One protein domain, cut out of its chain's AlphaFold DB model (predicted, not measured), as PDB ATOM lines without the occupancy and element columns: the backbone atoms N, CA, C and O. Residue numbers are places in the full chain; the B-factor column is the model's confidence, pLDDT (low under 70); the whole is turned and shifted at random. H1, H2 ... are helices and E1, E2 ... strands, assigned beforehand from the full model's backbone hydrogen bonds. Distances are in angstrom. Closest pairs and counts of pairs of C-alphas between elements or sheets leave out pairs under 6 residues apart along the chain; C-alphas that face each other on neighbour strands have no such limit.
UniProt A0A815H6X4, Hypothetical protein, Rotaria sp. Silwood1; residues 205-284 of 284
ATOM      1  N   PRO A 205     218.656 144.798  39.568       89.31
ATOM      2  CA  PRO A 205     218.525 145.078  38.144       89.31
ATOM      3  C   PRO A 205     217.682 143.984  37.476       89.31
ATOM      4  O   PRO A 205     218.091 142.824  37.396       89.31
ATOM      5  N   MET A 206     216.502 144.342  36.972       91.25
ATOM      6  CA  MET A 206     215.625 143.432  36.229       91.25
ATOM      7  C   MET A 206     215.412 143.914  34.796       91.25
ATOM      8  O   MET A 206     215.382 145.112  34.506       91.25
ATOM      9  N   THR A 207     215.222 142.967  33.883       93.38
ATOM     10  CA  THR A 207     214.798 143.263  32.510       93.38
ATOM     11  C   THR A 207     213.278 143.217  32.410       93.38
ATOM     12  O   THR A 207     212.622 142.405  33.065       93.38
ATOM     13  N   LEU A 208     212.710 144.092  31.589       92.62
ATOM     14  CA  LEU A 208     211.277 144.207  31.367       92.62
ATOM     15  C   LEU A 208     210.972 144.063  29.879       92.62
ATOM     16  O   LEU A 208     211.348 144.908  29.075       92.62
ATOM     17  N   TYR A 209     210.223 143.027  29.526       92.12
ATOM     18  CA  TYR A 209     209.667 142.845  28.191       92.12
ATOM     19  C   TYR A 209     208.147 142.989  28.268       92.12
ATOM     20  O   TYR A 209     207.483 142.186  28.926       92.12
ATOM     21  N   ASN A 210     207.589 144.014  27.619       89.75
ATOM     22  CA  ASN A 210     206.150 144.279  27.637       89.75
ATOM     23  C   ASN A 210     205.548 144.233  26.228       89.75
ATOM     24  O   ASN A 210     205.559 145.234  25.512       89.75
ATOM     25  N   SER A 211     204.964 143.088  25.855       86.62
ATOM     26  CA  SER A 211     204.313 142.922  24.549       86.62
ATOM     27  C   SER A 211     203.080 143.816  24.358       86.62
ATOM     28  O   SER A 211     202.774 144.167  23.224       86.62
ATOM     29  N   GLU A 212     202.370 144.202  25.427       84.06
ATOM     30  CA  GLU A 212     201.183 145.076  25.316       84.06
ATOM     31  C   GLU A 212     201.563 146.509  24.942       84.06
ATOM     32  O   GLU A 212     200.893 147.149  24.134       84.06
ATOM     33  N   ALA A 213     202.661 147.009  25.516       79.12
ATOM     34  CA  ALA A 213     203.162 148.346  25.214       79.12
ATOM     35  C   ALA A 213     203.730 148.435  23.789       79.12
ATOM     36  O   ALA A 213     203.552 149.452  23.125       79.12
ATOM     37  N   ILE A 214     204.379 147.367  23.314       77.56
ATOM     38  CA  ILE A 214     204.985 147.308  21.975       77.56
ATOM     39  C   ILE A 214     203.913 147.243  20.875       77.56
ATOM     40  O   ILE A 214     204.071 147.869  19.832       77.56
ATOM     41  N   ASN A 215     202.799 146.546  21.119       73.19
ATOM     42  CA  ASN A 215     201.746 146.324  20.120       73.19
ATOM     43  C   ASN A 215     200.661 147.422  20.081       73.19
ATOM     44  O   ASN A 215     199.652 147.255  19.402       73.19
ATOM     45  N   GLY A 216     200.867 148.552  20.768       65.00
ATOM     46  CA  GLY A 216     200.075 149.766  20.546       65.00
ATOM     47  C   GLY A 216     198.692 149.809  21.203       65.00
ATOM     48  O   GLY A 216     197.751 150.303  20.591       65.00
ATOM     49  N   TYR A 217     198.558 149.375  22.460       59.09
ATOM     50  CA  TYR A 217     197.347 149.609  23.266       59.09
ATOM     51  C   TYR A 217     197.559 150.810  24.215       59.09
ATOM     52  O   TYR A 217     198.126 150.620  25.284       59.09
ATOM     53  N   PRO A 218     197.200 152.064  23.882       55.34
ATOM     54  CA  PRO A 218     197.567 153.215  24.722       55.34
ATOM     55  C   PRO A 218     196.579 153.552  25.853       55.34
ATOM     56  O   PRO A 218     196.954 154.244  26.797       55.34
ATOM     57  N   THR A 219     195.331 153.084  25.823       53.31
ATOM     58  CA  THR A 219     194.282 153.566  26.743       53.31
ATOM     59  C   THR A 219     193.760 152.454  27.655       53.31
ATOM     60  O   THR A 219     192.849 151.708  27.311       53.31
ATOM     61  N   GLY A 220     194.335 152.354  28.862       60.97
ATOM     62  CA  GLY A 220     193.826 151.490  29.943       60.97
ATOM     63  C   GLY A 220     194.629 150.218  30.244       60.97
ATOM     64  O   GLY A 220     194.059 149.261  30.776       60.97
ATOM     65  N   ASN A 221     195.928 150.193  29.928       73.88
ATOM     66  CA  ASN A 221     196.802 149.053  30.216       73.88
ATOM     67  C   ASN A 221     197.053 148.890  31.717       73.88
ATOM     68  O   ASN A 221     197.722 149.710  32.354       73.88
ATOM     69  N   LEU A 222     196.584 147.772  32.265       83.50
ATOM     70  CA  LEU A 222     196.841 147.387  33.652       83.50
ATOM     71  C   LEU A 222     198.313 147.005  33.862       83.50
ATOM     72  O   LEU A 222     198.829 147.132  34.970       83.50
ATOM     73  N   SER A 223     199.007 146.589  32.798       85.25
ATOM     74  CA  SER A 223     200.440 146.284  32.820       85.25
ATOM     75  C   SER A 223     201.299 147.491  33.209       85.25
ATOM     76  O   SER A 223     202.177 147.361  34.058       85.25
ATOM     77  N   LEU A 224     201.030 148.679  32.662       84.75
ATOM     78  CA  LEU A 224     201.771 149.896  33.019       84.75
ATOM     79  C   LEU A 224     201.424 150.394  34.425       84.75
ATOM     80  O   LEU A 224     202.317 150.812  35.158       84.75
ATOM     81  N   GLN A 225     200.156 150.283  34.833       86.25
ATOM     82  CA  GLN A 225     199.738 150.618  36.199       86.25
ATOM     83  C   GLN A 225     200.363 149.691  37.251       86.25
ATOM     84  O   GLN A 225     200.660 150.126  38.363       86.25
ATOM     85  N   LEU A 226     200.571 148.416  36.911       87.00
ATOM     86  CA  LEU A 226     201.296 147.477  37.762       87.00
ATOM     87  C   LEU A 226     202.749 147.925  37.930       87.00
ATOM     88  O   LEU A 226     203.224 148.026  39.055       87.00
ATOM     89  N   LEU A 227     203.427 148.245  36.826       87.12
ATOM     90  CA  LEU A 227     204.827 148.666  36.845       87.12
ATOM     91  C   LEU A 227     205.031 149.987  37.595       87.12
ATOM     92  O   LEU A 227     205.992 150.102  38.347       87.12
ATOM     93  N   SER A 228     204.105 150.944  37.476       85.12
ATOM     94  CA  SER A 228     204.180 152.209  38.223       85.12
ATOM     95  C   SER A 228     204.003 152.045  39.733       85.12
ATOM     96  O   SER A 228     204.397 152.924  40.492       85.12
ATOM     97  N   LYS A 229     203.374 150.951  40.184       88.06
ATOM     98  CA  LYS A 229     203.195 150.652  41.614       88.06
ATOM     99  C   LYS A 229     204.398 149.940  42.234       88.06
ATOM    100  O   LYS A 229     204.426 149.780  43.451       88.06
ATOM    101  N   ILE A 230     205.361 149.491  41.430       87.62
ATOM    102  CA  ILE A 230     206.572 148.843  41.938       87.62
ATOM    103  C   ILE A 230     207.566 149.928  42.361       87.62
ATOM    104  O   ILE A 230     207.798 150.880  41.620       87.62
ATOM    105  N   ASN A 231     208.138 149.788  43.560       84.38
ATOM    106  CA  ASN A 231     209.078 150.763  44.104       84.38
ATOM    107  C   ASN A 231     210.386 150.775  43.280       84.38
ATOM    108  O   ASN A 231     211.087 149.753  43.263       84.38
ATOM    109  N   PRO A 232     210.744 151.902  42.632       79.06
ATOM    110  CA  PRO A 232     211.937 151.985  41.791       79.06
ATOM    111  C   PRO A 232     213.255 151.829  42.568       79.06
ATOM    112  O   PRO A 232     214.264 151.468  41.970       79.06
ATOM    113  N   GLU A 233     213.265 152.057  43.887       79.50
ATOM    114  CA  GLU A 233     214.470 151.899  44.722       79.50
ATOM    115  C   GLU A 233     214.817 150.426  45.004       79.50
ATOM    116  O   GLU A 233     215.977 150.066  45.213       79.50
ATOM    117  N   GLN A 234     213.810 149.547  44.996       83.25
ATOM    118  CA  GLN A 234     214.011 148.112  45.207       83.25
ATOM    119  C   GLN A 234     214.313 147.393  43.892       83.25
ATOM    120  O   GLN A 234     215.203 146.542  43.846       83.25
ATOM    121  N   ILE A 235     213.583 147.730  42.825       86.75
ATOM    122  CA  ILE A 235     213.658 147.025  41.543       86.75
ATOM    123  C   ILE A 235     213.778 148.036  40.404       86.75
ATOM    124  O   ILE A 235     212.851 148.797  40.131       86.75
ATOM    125  N   HIS A 236     214.901 147.983  39.691       87.44
ATOM    126  CA  HIS A 236     215.141 148.813  38.517       87.44
ATOM    127  C   HIS A 236     214.861 148.013  37.241       87.44
ATOM    128  O   HIS A 236     215.626 147.115  36.876       87.44
ATOM    129  N   PHE A 237     213.768 148.348  36.553       89.38
ATOM    130  CA  PHE A 237     213.385 147.714  35.293       89.38
ATOM    131  C   PHE A 237     214.029 148.400  34.089       89.38
ATOM    132  O   PHE A 237     213.834 149.589  33.856       89.38
ATOM    133  N   THR A 238     214.726 147.621  33.266       89.31
ATOM    134  CA  THR A 238     215.257 148.062  31.969       89.31
ATOM    135  C   THR A 238     214.402 147.502  30.829       89.31
ATOM    136  O   THR A 238     214.225 146.284  30.760       89.31
ATOM    137  N   PRO A 239     213.815 148.341  29.957       89.88
ATOM    138  CA  PRO A 239     212.921 147.870  28.903       89.88
ATOM    139  C   PRO A 239     213.685 147.188  27.757       89.88
ATOM    140  O   PRO A 239     214.707 147.690  27.297       89.88
ATOM    141  N   PHE A 240     213.149 146.072  27.262       90.69
ATOM    142  CA  PHE A 240     213.631 145.329  26.096       90.69
ATOM    143  C   PHE A 240     212.497 145.122  25.087       90.69
ATOM    144  O   PHE A 240     211.359 144.837  25.465       90.69
ATOM    145  N   TYR A 241     212.825 145.225  23.797       89.00
ATOM    146  CA  TYR A 241     211.870 145.059  22.694       89.00
ATOM    147  C   TYR A 241     211.742 143.611  22.208       89.00
ATOM    148  O   TYR A 241     210.752 143.272  21.564       89.00
ATOM    149  N   ASP A 242     212.705 142.750  22.541       92.12
ATOM    150  CA  ASP A 242     212.677 141.321  22.237       92.12
ATOM    151  C   ASP A 242     212.896 140.495  23.512       92.12
ATOM    152  O   ASP A 242     213.786 140.765  24.324       92.12
ATOM    153  N   LEU A 243     212.077 139.458  23.675       92.62
ATOM    154  CA  LEU A 243     212.144 138.548  24.810       92.62
ATOM    155  C   LEU A 243     213.441 137.734  24.790       92.62
ATOM    156  O   LEU A 243     214.040 137.501  25.841       92.62
ATOM    157  N   ASN A 244     213.899 137.319  23.606       95.06
ATOM    158  CA  ASN A 244     215.118 136.519  23.487       95.06
ATOM    159  C   ASN A 244     216.352 137.330  23.888       95.06
ATOM    160  O   ASN A 244     217.239 136.812  24.568       95.06
ATOM    161  N   GLN A 245     216.374 138.616  23.534       94.38
ATOM    162  CA  GLN A 245     217.428 139.540  23.939       94.38
ATOM    163  C   GLN A 245     217.450 139.754  25.459       94.38
ATOM    164  O   GLN A 245     218.525 139.712  26.061       94.38
ATOM    165  N   ALA A 246     216.282 139.912  26.093       93.69
ATOM    166  CA  ALA A 246     216.177 140.046  27.548       93.69
ATOM    167  C   ALA A 246     216.686 138.789  28.280       93.69
ATOM    168  O   ALA A 246     217.476 138.877  29.222       93.69
ATOM    169  N   ILE A 247     216.304 137.599  27.800       94.94
ATOM    170  CA  ILE A 247     216.781 136.318  28.344       94.94
ATOM    171  C   ILE A 247     218.292 136.169  28.153       94.94
ATOM    172  O   ILE A 247     218.980 135.702  29.059       94.94
ATOM    173  N   ALA A 248     218.827 136.563  26.995       95.50
ATOM    174  CA  ALA A 248     220.262 136.526  26.743       95.50
ATOM    175  C   ALA A 248     221.035 137.440  27.709       95.50
ATOM    176  O   ALA A 248     222.064 137.021  28.230       95.50
ATOM    177  N   ALA A 249     220.524 138.638  28.006       93.50
ATOM    178  CA  ALA A 249     221.145 139.563  28.955       93.50
ATOM    179  C   ALA A 249     221.180 139.002  30.390       93.50
ATOM    180  O   ALA A 249     222.202 139.089  31.065       93.50
ATOM    181  N   VAL A 250     220.109 138.331  30.830       94.44
ATOM    182  CA  VAL A 250     220.097 137.633  32.129       94.44
ATOM    183  C   VAL A 250     221.068 136.452  32.141       94.44
ATOM    184  O   VAL A 250     221.805 136.274  33.105       94.44
ATOM    185  N   LYS A 251     221.144 135.676  31.053       95.06
ATOM    186  CA  LYS A 251     222.110 134.568  30.932       95.06
ATOM    187  C   LYS A 251     223.569 135.030  30.962       95.06
ATOM    188  O   LYS A 251     224.424 134.259  31.383       95.06
ATOM    189  N   ARG A 252     223.854 136.259  30.521       94.94
ATOM    190  CA  ARG A 252     225.185 136.882  30.622       94.94
ATOM    191  C   ARG A 252     225.509 137.397  32.029       94.94
ATOM    192  O   ARG A 252     226.674 137.653  32.301       94.94
ATOM    193  N   GLY A 253     224.514 137.513  32.912       92.00
ATOM    194  CA  GLY A 253     224.671 138.052  34.264       92.00
ATOM    195  C   GLY A 253     224.518 139.572  34.364       92.00
ATOM    196  O   GLY A 253     224.756 140.122  35.434       92.00
ATOM    197  N   ASP A 254     224.089 140.247  33.290       92.12
ATOM    198  CA  ASP A 254     223.885 141.707  33.271       92.12
ATOM    199  C   ASP A 254     222.703 142.127  34.178       92.12
ATOM    200  O   ASP A 254     222.653 143.246  34.688       92.12
ATOM    201  N   TYR A 255     221.743 141.216  34.394       94.38
ATOM    202  CA  TYR A 255     220.516 141.427  35.169       94.38
ATOM    203  C   TYR A 255     220.139 140.163  35.954       94.38
ATOM    204  O   TYR A 255     220.458 139.050  35.542       94.38
ATOM    205  N   TRP A 256     219.401 140.320  37.056       92.31
ATOM    206  CA  TRP A 256     219.016 139.218  37.951       92.31
ATOM    207  C   TRP A 256     217.819 138.406  37.445       92.31
ATOM    208  O   TRP A 256     217.625 137.264  37.860       92.31
ATOM    209  N   GLY A 257     216.993 138.977  36.564       93.44
ATOM    210  CA  GLY A 257     215.775 138.316  36.104       93.44
ATOM    211  C   GLY A 257     215.090 138.992  34.921       93.44
ATOM    212  O   GLY A 257     215.398 140.132  34.556       93.44
ATOM    213  N   VAL A 258     214.158 138.250  34.315       93.94
ATOM    214  CA  VAL A 258     213.294 138.722  33.225       93.94
ATOM    215  C   VAL A 258     211.850 138.781  33.694       93.94
ATOM    216  O   VAL A 258     211.263 137.758  34.042       93.94
ATOM    217  N   THR A 259     211.254 139.964  33.607       92.81
ATOM    218  CA  THR A 259     209.813 140.165  33.749       92.81
ATOM    219  C   THR A 259     209.201 140.281  32.360       92.81
ATOM    220  O   THR A 259     209.383 141.282  31.668       92.81
ATOM    221  N   ALA A 260     208.475 139.245  31.938       92.00
ATOM    222  CA  ALA A 260     207.815 139.195  30.636       92.00
ATOM    223  C   ALA A 260     206.295 139.341  30.788       92.00
ATOM    224  O   ALA A 260     205.622 138.450  31.310       92.00
ATOM    225  N   ILE A 261     205.747 140.444  30.286       90.75
ATOM    226  CA  ILE A 261     204.308 140.703  30.218       90.75
ATOM    227  C   ILE A 261     203.807 140.280  28.835       90.75
ATOM    228  O   ILE A 261     204.272 140.773  27.806       90.75
ATOM    229  N   ARG A 262     202.868 139.328  28.816       87.81
ATOM    230  CA  ARG A 262     202.232 138.805  27.595       87.81
ATOM    231  C   ARG A 262     201.225 139.805  27.013       87.81
ATOM    232  O   ARG A 262     200.716 140.649  27.732       87.81
ATOM    233  N   PHE A 263     200.889 139.643  25.732       85.06
ATOM    234  CA  PHE A 263     200.024 140.558  24.972       85.06
ATOM    235  C   PHE A 263     198.549 140.624  25.429       85.06
ATOM    236  O   PHE A 263     197.901 141.627  25.174       85.06
ATOM    237  N   ASN A 264     198.030 139.596  26.114       86.19
ATOM    238  CA  ASN A 264     196.659 139.563  26.663       86.19
ATOM    239  C   ASN A 264     196.649 139.640  28.200       86.19
ATOM    240  O   ASN A 264     195.802 139.040  28.868       86.19
ATOM    241  N   PHE A 265     197.632 140.312  28.796       87.81
ATOM    242  CA  PHE A 265     197.755 140.392  30.249       87.81
ATOM    243  C   PHE A 265     196.598 141.187  30.866       87.81
ATOM    244  O   PHE A 265     195.923 140.701  31.773       87.81
ATOM    245  N   SER A 266     196.326 142.380  30.346       87.88
ATOM    246  CA  SER A 266     195.298 143.292  30.838       87.88
ATOM    247  C   SER A 266     193.892 142.703  30.673       87.88
ATOM    248  O   SER A 266     193.089 142.769  31.605       87.88
ATOM    249  N   GLU A 267     193.598 142.078  29.531       86.69
ATOM    250  CA  GLU A 267     192.328 141.370  29.302       86.69
ATOM    251  C   GLU A 267     192.188 140.152  30.225       86.69
ATOM    252  O   GLU A 267     191.158 139.969  30.874       86.69
ATOM    253  N   GLY A 268     193.256 139.363  30.378       86.94
ATOM    254  CA  GLY A 268     193.270 138.210  31.272       86.94
ATOM    255  C   GLY A 268     193.017 138.582  32.737       86.94
ATOM    256  O   GLY A 268     192.296 137.868  33.435       86.94
ATOM    257  N   ILE A 269     193.570 139.702  33.211       88.25
ATOM    258  CA  ILE A 269     193.313 140.208  34.567       88.25
ATOM    259  C   ILE A 269     191.864 140.692  34.711       88.25
ATOM    260  O   ILE A 269     191.216 140.342  35.699       88.25
ATOM    261  N   LYS A 270     191.325 141.423  33.727       88.38
ATOM    262  CA  LYS A 270     189.919 141.866  33.732       88.38
ATOM    263  C   LYS A 270     188.956 140.680  33.777       88.38
ATOM    264  O   LYS A 270     188.125 140.616  34.680       88.38
ATOM    265  N   ASN A 271     189.133 139.689  32.905       89.75
ATOM    266  CA  ASN A 271     188.280 138.497  32.867       89.75
ATOM    267  C   ASN A 271     188.366 137.694  34.173       89.75
ATOM    268  O   ASN A 271     187.350 137.239  34.690       89.75
ATOM    269  N   LYS A 272     189.560 137.573  34.772       89.38
ATOM    270  CA  LYS A 272     189.711 136.952  36.099       89.38
ATOM    271  C   LYS A 272     188.989 137.734  37.195       89.38
ATOM    272  O   LYS A 272     188.390 137.107  38.061       89.38
ATOM    273  N   SER A 273     189.040 139.066  37.163       89.44
ATOM    274  CA  SER A 273     188.346 139.901  38.150       89.44
ATOM    275  C   SER A 273     186.822 139.791  38.039       89.44
ATOM    276  O   SER A 273     186.160 139.648  39.061       89.44
ATOM    277  N   ILE A 274     186.277 139.744  36.818       91.56
ATOM    278  CA  ILE A 274     184.842 139.546  36.564       91.56
ATOM    279  C   ILE A 274     184.410 138.154  37.031       91.56
ATOM    280  O   ILE A 274     183.519 138.047  37.865       91.56
ATOM    281  N   ASN A 275     185.122 137.103  36.614       91.69
ATOM    282  CA  ASN A 275     184.846 135.731  37.052       91.69
ATOM    283  C   ASN A 275     184.922 135.570  38.580       91.69
ATOM    284  O   ASN A 275     184.219 134.744  39.160       91.69
ATOM    285  N   PHE A 276     185.807 136.315  39.246       92.69
ATOM    286  CA  PHE A 276     185.896 136.309  40.703       92.69
ATOM    287  C   PHE A 276     184.650 136.936  41.336       92.69
ATOM    288  O   PHE A 276     184.083 136.347  42.250       92.69
ATOM    289  N   ILE A 277     184.198 138.083  40.826       91.88
ATOM    290  CA  ILE A 277     182.983 138.756  41.300       91.88
ATOM    291  C   ILE A 277     181.745 137.881  41.051       91.88
ATOM    292  O   ILE A 277     180.952 137.686  41.964       91.88
ATOM    293  N   GLU A 278     181.610 137.279  39.868       88.38
ATOM    294  CA  GLU A 278     180.494 136.377  39.544       88.38
ATOM    295  C   GLU A 278     180.449 135.149  40.460       88.38
ATOM    296  O   GLU A 278     179.377 134.753  40.918       88.38
ATOM    297  N   LYS A 279     181.609 134.573  40.801       87.75
ATOM    298  CA  LYS A 279     181.687 133.481  41.783       87.75
ATOM    299  C   LYS A 279     181.252 133.908  43.183       87.75
ATOM    300  O   LYS A 279     180.634 133.105  43.870       87.75
ATOM    301  N   GLN A 280     181.573 135.131  43.603       86.25
ATOM    302  CA  GLN A 280     181.145 135.658  44.903       86.25
ATOM    303  C   GLN A 280     179.635 135.930  44.934       86.25
ATOM    304  O   GLN A 280     178.993 135.679  45.947       86.25
ATOM    305  N   ILE A 281     179.057 136.381  43.815       85.88
ATOM    306  CA  ILE A 281     177.612 136.613  43.687       85.88
ATOM    307  C   ILE A 281     176.835 135.289  43.682       85.88
ATOM    308  O   ILE A 281     175.805 135.203  44.331       85.88
ATOM    309  N   HIS A 282     177.327 134.243  43.010       75.81
ATOM    310  CA  HIS A 282     176.669 132.927  42.991       75.81
ATOM    311  C   HIS A 282     176.824 132.105  44.285       75.81
ATOM    312  O   HIS A 282     176.177 131.068  44.419       75.81
ATOM    313  N   GLN A 283     177.693 132.519  45.212       67.25
ATOM    314  CA  GLN A 283     177.851 131.886  46.529       67.25
ATOM    315  C   GLN A 283     176.924 132.471  47.609       67.25
ATOM    316  O   GLN A 283     176.868 131.912  48.705       67.25
ATOM    317  N   HIS A 284     176.207 133.554  47.302       54.81
ATOM    318  CA  HIS A 284     175.216 134.206  48.161       54.81
ATOM    319  C   HIS A 284     173.796 133.990  47.633       54.81
ATOM    320  O   HIS A 284     172.881 133.942  48.487       54.81
TER     321      HIS A 284
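This is residues 205 to 284 of the 284 residues of the protein "Hypothetical protein" of Rotaria sp. Silwood1 (UniProt A0A815H6X4). A small, strongly twisted sheet of three parallel strands has helix H3 packed over one face, while the long helix H4 leaves this body as an arm; residues 271 to 284, of which 271 to 282 belong to H4, stick out free. The short helices H1 and H2 only graze the sheet, and H2 touches the first turn of the arm. The printed part has 80 residues, with four named helices and three named strands in the order E1, H1, H2, E2, H3, E3, H4; the sheet runs E2, E1, E3, and the class is mixed, helices and strands. The whole is loose, with a radius of gyration of the C-alphas of 15.6 A, and elongated, spanning 53 by 27 by 20 A.

E1, residues 205 to 210, begins at C-alpha 205 (218.525, 145.078, 38.144) and is 16.3 A long. H1 is residues 211 to 214, 5.1 A, and H2 is residues 222 to 228, 9.9 A. E2, residues 235 to 240, measures 15.5 A. H3, residues 243 to 252, measures 14.4 A, and E3, residues 257 to 261, 13.1 A. H4, residues 265 to 282, runs 25.7 A from C-alpha 265 (197.755, 140.392, 30.249) to C-alpha 282 (176.669, 132.927, 42.991).

E1 is the inner strand, parallel to E2 at 44 degrees, with N 208 and O 238 2.8 A apart, within hydrogen-bond range. E1 is parallel to E3 at 20 degrees, with N 261 and O 209 at 2.8 A. E1, H1, H2 and E2 form a strand-helix-strand unit, two parallel neighbour strands with helices between, and its crossover is right-handed. E2, H3 and E3 form a split unit, with E1 between its strands, also right-handed. H3 makes two layers with the sheet, at a height over the sheet of 9.0 A; it lies over E1 and runs along it, at 6 degrees on the local plane. The closest C-alphas of H3 and E3 are those of Val 250 and Gly 257, 5.9 A. H2 touches H4 with residues 265 to 266 of H4 alone, Leu 222 and Ser 266 being closest by C-alphas at 5.2 A; their lines are only just about perpendicular, at 70.5 degrees. H4 is not on the sheet, and H3 and H4 are apart. In H2, H3 and H4 every O i to N i+4 pair is within hydrogen-bond range; H1 is too short for such a pair.

The C-alphas of Arg 252 and His 284, the two farthest apart, are 53.0 A apart. The printed part has no cut and no long link. Residues 228 to 233 stand free too. Mean pLDDT of the printed part is 86.0; residues 216 to 220 and 283 to 284 are under 70.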